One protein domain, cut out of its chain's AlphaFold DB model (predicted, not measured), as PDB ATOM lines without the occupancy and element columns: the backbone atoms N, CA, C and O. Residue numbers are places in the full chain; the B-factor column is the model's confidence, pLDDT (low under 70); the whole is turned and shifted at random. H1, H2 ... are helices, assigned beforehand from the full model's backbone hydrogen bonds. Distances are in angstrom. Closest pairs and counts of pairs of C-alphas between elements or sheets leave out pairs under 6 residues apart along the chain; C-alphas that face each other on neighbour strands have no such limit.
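AT A GLANCE: This is residues 105 to 152 of the 277 residues of a protein of Araneus ventricosus (UniProt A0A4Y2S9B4). The domain is a flat, open loop of chain, with the 13-residue helix H2 along one side and the short helix H1 facing it slantwise from the other. The link between them closes one end; the stretch after H2 folds back across the stretch before H1, and residues 105 to 109 form a tail at the far end. The printed part has 48 residues, with two named helices, H1 then H2, and no named strand. The class is all helix, with 20 of the 48 residues in named elements. It is only just loose, close to compact, with a radius of gyration of the C-alphas of 11.8 A and spans of 37 by 21 by 11 A.

IN THESE COORDINATES: H2, residues 131 to 143, measures 18.4 A from first to last C-alpha and ends at C-alpha 143 (49.745, 31.324, -21.337). H1, residues 116 to 122, measures 10.0 A and begins at C-alpha 116 (40.570, 39.808, -20.068).

HOW THE PARTS SIT: H2 and H1 are close but not clearly touching; their closest C-alphas, of Gln 138 and Phe 116, are 7.1 A apart. They run opposite ways at a steep tilt of 62 degrees. In both helices every O i to N i+4 pair is within hydrogen-bond range.

THE WHOLE: The C-alphas farthest apart, of Val 106 and Asp 132, are 37.2 A apart. The printed part has no cut, and the H1 to H2 link is short, with 8 residues. In this model, pLDDT is under 70 at residues 105 to 113.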
ATOM      1  N   PRO A 105      26.709  31.937  -2.669       47.94
ATOM      2  CA  PRO A 105      27.321  31.327  -3.837       47.94
ATOM      3  C   PRO A 105      28.608  30.621  -3.416       47.94
ATOM      4  O   PRO A 105      29.507  31.222  -2.815       47.94
ATOM      5  N   VAL A 106      28.663  29.314  -3.677       52.62
ATOM      6  CA  VAL A 106      29.840  28.500  -3.396       52.62
ATOM      7  C   VAL A 106      30.921  28.954  -4.364       52.62
ATOM      8  O   VAL A 106      30.953  28.556  -5.525       52.62
ATOM      9  N   VAL A 107      31.801  29.830  -3.893       53.59
ATOM     10  CA  VAL A 107      32.964  30.255  -4.666       53.59
ATOM     11  C   VAL A 107      33.853  29.025  -4.872       53.59
ATOM     12  O   VAL A 107      34.369  28.461  -3.903       53.59
ATOM     13  N   SER A 108      33.987  28.604  -6.131       56.31
ATOM     14  CA  SER A 108      34.784  27.451  -6.568       56.31
ATOM     15  C   SER A 108      36.254  27.572  -6.137       56.31
ATOM     16  O   SER A 108      36.782  28.675  -6.001       56.31
ATOM     17  N   CYS A 109      36.942  26.437  -5.943       51.09
ATOM     18  CA  CYS A 109      38.402  26.409  -5.735       51.09
ATOM     19  C   CYS A 109      39.162  26.948  -6.949       51.09
ATOM     20  O   CYS A 109      40.240  27.505  -6.800       51.09
ATOM     21  N   ASN A 110      38.586  26.756  -8.136       58.44
ATOM     22  CA  ASN A 110      39.088  27.233  -9.415       58.44
ATOM     23  C   ASN A 110      37.934  27.947 -10.115       58.44
ATOM     24  O   ASN A 110      37.179  27.315 -10.869       58.44
ATOM     25  N   PRO A 111      37.723  29.242  -9.850       61.84
ATOM     26  CA  PRO A 111      36.939  30.049 -10.759       61.84
ATOM     27  C   PRO A 111      37.740  30.140 -12.065       61.84
ATOM     28  O   PRO A 111      38.545  31.037 -12.247       61.84
ATOM     29  N   ASN A 112      37.558  29.208 -13.003       60.09
ATOM     30  CA  ASN A 112      38.191  29.281 -14.334       60.09
ATOM     31  C   ASN A 112      37.539  30.361 -15.227       60.09
ATOM     32  O   ASN A 112      37.543  30.259 -16.452       60.09
ATOM     33  N   ILE A 113      36.925  31.374 -14.617       67.69
ATOM     34  CA  ILE A 113      36.343  32.519 -15.301       67.69
ATOM     35  C   ILE A 113      37.478  33.528 -15.454       67.69
ATOM     36  O   ILE A 113      37.790  34.281 -14.533       67.69
ATOM     37  N   PHE A 114      38.140  33.462 -16.605       72.81
ATOM     38  CA  PHE A 114      39.130  34.441 -17.028       72.81
ATOM     39  C   PHE A 114      38.549  35.262 -18.180       72.81
ATOM     40  O   PHE A 114      38.471  34.780 -19.314       72.81
ATOM     41  N   ASP A 115      38.154  36.501 -17.894       80.69
ATOM     42  CA  ASP A 115      37.780  37.486 -18.906       80.69
ATOM     43  C   ASP A 115      38.757  38.665 -18.872       80.69
ATOM     44  O   ASP A 115      38.764  39.496 -17.961       80.69
ATOM     45  N   PHE A 116      39.590  38.741 -19.908       80.50
ATOM     46  CA  PHE A 116      40.570  39.808 -20.068       80.50
ATOM     47  C   PHE A 116      39.914  41.185 -20.232       80.50
ATOM     48  O   PHE A 116      40.483  42.179 -19.789       80.50
ATOM     49  N   ASN A 117      38.736  41.266 -20.856       82.38
ATOM     50  CA  ASN A 117      38.079  42.550 -21.103       82.38
ATOM     51  C   ASN A 117      37.558  43.157 -19.800       82.38
ATOM     52  O   ASN A 117      37.765  44.343 -19.553       82.38
ATOM     53  N   GLU A 118      36.938  42.335 -18.956       82.75
ATOM     54  CA  GLU A 118      36.497  42.737 -17.621       82.75
ATOM     55  C   GLU A 118      37.686  43.216 -16.776       82.75
ATOM     56  O   GLU A 118      37.643  44.311 -16.219       82.75
ATOM     57  N   MET A 119      38.811  42.492 -16.801       79.31
ATOM     58  CA  MET A 119      40.032  42.900 -16.094       79.31
ATOM     59  C   MET A 119      40.570  44.260 -16.572       79.31
ATOM     60  O   MET A 119      40.992  45.085 -15.759       79.31
ATOM     61  N   VAL A 120      40.558  44.513 -17.887       81.38
ATOM     62  CA  VAL A 120      40.987  45.798 -18.468       81.38
ATOM     63  C   VAL A 120      40.098  46.949 -18.003       81.38
ATOM     64  O   VAL A 120      40.621  48.033 -17.727       81.38
ATOM     65  N   ILE A 121      38.789  46.716 -17.892       82.06
ATOM     66  CA  ILE A 121      37.813  47.708 -17.427       82.06
ATOM     67  C   ILE A 121      38.000  47.977 -15.928       82.06
ATOM     68  O   ILE A 121      38.189  49.133 -15.540       82.06
ATOM     69  N   ASP A 122      38.023  46.930 -15.104       80.25
ATOM     70  CA  ASP A 122      38.114  47.040 -13.643       80.25
ATOM     71  C   ASP A 122      39.426  47.682 -13.188       80.25
ATOM     72  O   ASP A 122      39.443  48.534 -12.294       80.25
ATOM     73  N   SER A 123      40.529  47.313 -13.839       78.75
ATOM     74  CA  SER A 123      41.869  47.806 -13.503       78.75
ATOM     75  C   SER A 123      42.268  49.062 -14.287       78.75
ATOM     76  O   SER A 123      43.387  49.546 -14.121       78.75
ATOM     77  N   LYS A 124      41.384  49.600 -15.142       83.69
ATOM     78  CA  LYS A 124      41.638  50.774 -16.002       83.69
ATOM     79  C   LYS A 124      42.952  50.682 -16.789       83.69
ATOM     80  O   LYS A 124      43.674  51.664 -16.954       83.69
ATOM     81  N   LEU A 125      43.273  49.490 -17.292       81.38
ATOM     82  CA  LEU A 125      44.569  49.217 -17.928       81.38
ATOM     83  C   LEU A 125      44.776  50.013 -19.224       81.38
ATOM     84  O   LEU A 125      45.914  50.297 -19.588       81.38
ATOM     85  N   ASN A 126      43.689  50.423 -19.883       82.00
ATOM     86  CA  ASN A 126      43.741  51.274 -21.075       82.00
ATOM     87  C   ASN A 126      44.343  52.663 -20.807       82.00
ATOM     88  O   ASN A 126      44.881  53.266 -21.731       82.00
ATOM     89  N   ASP A 127      44.284  53.160 -19.567       85.38
ATOM     90  CA  ASP A 127      44.854  54.464 -19.205       85.38
ATOM     91  C   ASP A 127      46.367  54.372 -18.928       85.38
ATOM     92  O   ASP A 127      47.058  55.390 -18.879       85.38
ATOM     93  N   GLN A 128      46.886  53.157 -18.713       83.69
ATOM     94  CA  GLN A 128      48.249  52.916 -18.225       83.69
ATOM     95  C   GLN A 128      49.152  52.199 -19.231       83.69
ATOM     96  O   GLN A 128      50.375  52.310 -19.134       83.69
ATOM     97  N   LEU A 129      48.576  51.441 -20.166       87.56
ATOM     98  CA  LEU A 129      49.311  50.570 -21.078       87.56
ATOM     99  C   LEU A 129      48.994  50.891 -22.537       87.56
ATOM    100  O   LEU A 129      47.848  51.118 -22.918       87.56
ATOM    101  N   ASN A 130      50.024  50.823 -23.377       91.31
ATOM    102  CA  ASN A 130      49.881  50.944 -24.825       91.31
ATOM    103  C   ASN A 130      49.249  49.673 -25.426       91.31
ATOM    104  O   ASN A 130      49.329  48.588 -24.844       91.31
ATOM    105  N   SER A 131      48.705  49.770 -26.644       87.19
ATOM    106  CA  SER A 131      48.075  48.640 -27.355       87.19
ATOM    107  C   SER A 131      48.981  47.408 -27.461       87.19
ATOM    108  O   SER A 131      48.532  46.285 -27.237       87.19
ATOM    109  N   ASP A 132      50.270  47.613 -27.734       91.31
ATOM    110  CA  ASP A 132      51.244  46.523 -27.846       91.31
ATOM    111  C   ASP A 132      51.512  45.859 -26.491       91.31
ATOM    112  O   ASP A 132      51.643  44.637 -26.404       91.31
ATOM    113  N   GLN A 133      51.543  46.648 -25.413       88.50
ATOM    114  CA  GLN A 133      51.733  46.144 -24.052       88.50
ATOM    115  C   GLN A 133      50.508  45.358 -23.582       88.50
ATOM    116  O   GLN A 133      50.663  44.288 -22.996       88.50
ATOM    117  N   LEU A 134      49.299  45.828 -23.902       87.81
ATOM    118  CA  LEU A 134      48.063  45.087 -23.646       87.81
ATOM    119  C   LEU A 134      48.051  43.754 -24.396       87.81
ATOM    120  O   LEU A 134      47.679  42.732 -23.824       87.81
ATOM    121  N   GLN A 135      48.521  43.730 -25.644       88.44
ATOM    122  CA  GLN A 135      48.611  42.492 -26.414       88.44
ATOM    123  C   GLN A 135      49.652  41.522 -25.832       88.44
ATOM    124  O   GLN A 135      49.426  40.309 -25.796       88.44
ATOM    125  N   GLN A 136      50.794  42.033 -25.363       90.38
ATOM    126  CA  GLN A 136      51.803  41.231 -24.665       90.38
ATOM    127  C   GLN A 136      51.257  40.667 -23.348       90.38
ATOM    128  O   GLN A 136      51.397  39.468 -23.097       90.38
ATOM    129  N   LEU A 137      50.578  41.497 -22.553       87.19
ATOM    130  CA  LEU A 137      49.939  41.096 -21.304       87.19
ATOM    131  C   LEU A 137      48.875  40.024 -21.552       87.19
ATOM    132  O   LEU A 137      48.877  38.991 -20.890       87.19
ATOM    133  N   GLN A 138      48.021  40.216 -22.556       87.88
ATOM    134  CA  GLN A 138      46.998  39.243 -22.927       87.88
ATOM    135  C   GLN A 138      47.613  37.893 -23.316       87.88
ATOM    136  O   GLN A 138      47.117  36.845 -22.900       87.88
ATOM    137  N   LYS A 139      48.708  37.895 -24.090       89.31
ATOM    138  CA  LYS A 139      49.442  36.666 -24.438       89.31
ATOM    139  C   LYS A 139      50.027  35.984 -23.201       89.31
ATOM    140  O   LYS A 139      49.980  34.759 -23.115       89.31
ATOM    141  N   LEU A 140      50.562  36.756 -22.256       87.62
ATOM    142  CA  LEU A 140      51.142  36.235 -21.019       87.62
ATOM    143  C   LEU A 140      50.069  35.622 -20.115       87.62
ATOM    144  O   LEU A 140      50.224  34.482 -19.685       87.62
ATOM    145  N   LEU A 141      48.966  36.330 -19.883       84.69
ATOM    146  CA  LEU A 141      47.879  35.836 -19.040       84.69
ATOM    147  C   LEU A 141      47.219  34.594 -19.641       84.69
ATOM    148  O   LEU A 141      47.007  33.624 -18.927       84.69
ATOM    149  N   ARG A 142      47.002  34.559 -20.964       84.38
ATOM    150  CA  ARG A 142      46.496  33.356 -21.651       84.38
ATOM    151  C   ARG A 142      47.444  32.165 -21.567       84.38
ATOM    152  O   ARG A 142      46.992  31.028 -21.576       84.38
ATOM    153  N   ARG A 143      48.758  32.399 -21.510       87.62
ATOM    154  CA  ARG A 143      49.745  31.324 -21.337       87.62
ATOM    155  C   ARG A 143      49.649  30.670 -19.956       87.62
ATOM    156  O   ARG A 143      49.985  29.498 -19.824       87.62
ATOM    157  N   TYR A 144      49.219  31.430 -18.955       82.81
ATOM    158  CA  TYR A 144      49.076  30.997 -17.569       82.81
ATOM    159  C   TYR A 144      47.615  31.097 -17.107       82.81
ATOM    160  O   TYR A 144      47.347  31.414 -15.953       82.81
ATOM    161  N   ASP A 145      46.672  30.815 -18.007       77.06
ATOM    162  CA  ASP A 145      45.225  30.949 -17.792       77.06
ATOM    163  C   ASP A 145      44.724  30.181 -16.561       77.06
ATOM    164  O   ASP A 145      43.876  30.667 -15.826       77.06
ATOM    165  N   LYS A 146      45.315  29.021 -16.273       75.12
ATOM    166  CA  LYS A 146      44.999  28.204 -15.089       75.12
ATOM    167  C   LYS A 146      45.377  28.844 -13.751       75.12
ATOM    168  O   LYS A 146      44.949  28.339 -12.718       75.12
ATOM    169  N   LEU A 147      46.235  29.864 -13.748       74.25
ATOM    170  CA  LEU A 147      46.703  30.530 -12.527       74.25
ATOM    171  C   LEU A 147      45.909  31.798 -12.207       74.25
ATOM    172  O   LEU A 147      45.943  32.255 -11.067       74.25
ATOM    173  N   PHE A 148      45.220  32.371 -13.197       75.62
ATOM    174  CA  PHE A 148      44.543  33.654 -13.067       75.62
ATOM    175  C   PHE A 148      43.032  33.491 -13.163       75.62
ATOM    176  O   PHE A 148      42.514  32.748 -13.991       75.62
ATOM    177  N   SER A 149      42.325  34.237 -12.324       76.75
ATOM    178  CA  SER A 149      40.874  34.315 -12.334       76.75
ATOM    179  C   SER A 149      40.428  35.733 -12.026       76.75
ATOM    180  O   SER A 149      41.095  36.438 -11.265       76.75
ATOM    181  N   ASN A 150      39.289  36.124 -12.590       76.38
ATOM    182  CA  ASN A 150      38.625  37.381 -12.270       76.38
ATOM    183  C   ASN A 150      38.082  37.367 -10.831       76.38
ATOM    184  O   ASN A 150      38.085  38.392 -10.149       76.38
ATOM    185  N   GLU A 151      37.673  36.196 -10.330       74.69
ATOM    186  CA  GLU A 151      37.177  36.041  -8.966       74.69
ATOM    187  C   GLU A 151      38.210  35.351  -8.061       74.69
ATOM    188  O   GLU A 151      38.811  34.344  -8.435       74.69
ATOM    189  N   PRO A 152      38.418  35.828  -6.822       70.06
ATOM    190  CA  PRO A 152      39.338  35.177  -5.901       70.06
ATOM    191  C   PRO A 152      38.774  33.827  -5.427       70.06
ATOM    192  O   PRO A 152      37.741  33.764  -4.753       70.06
TER     193      PRO A 152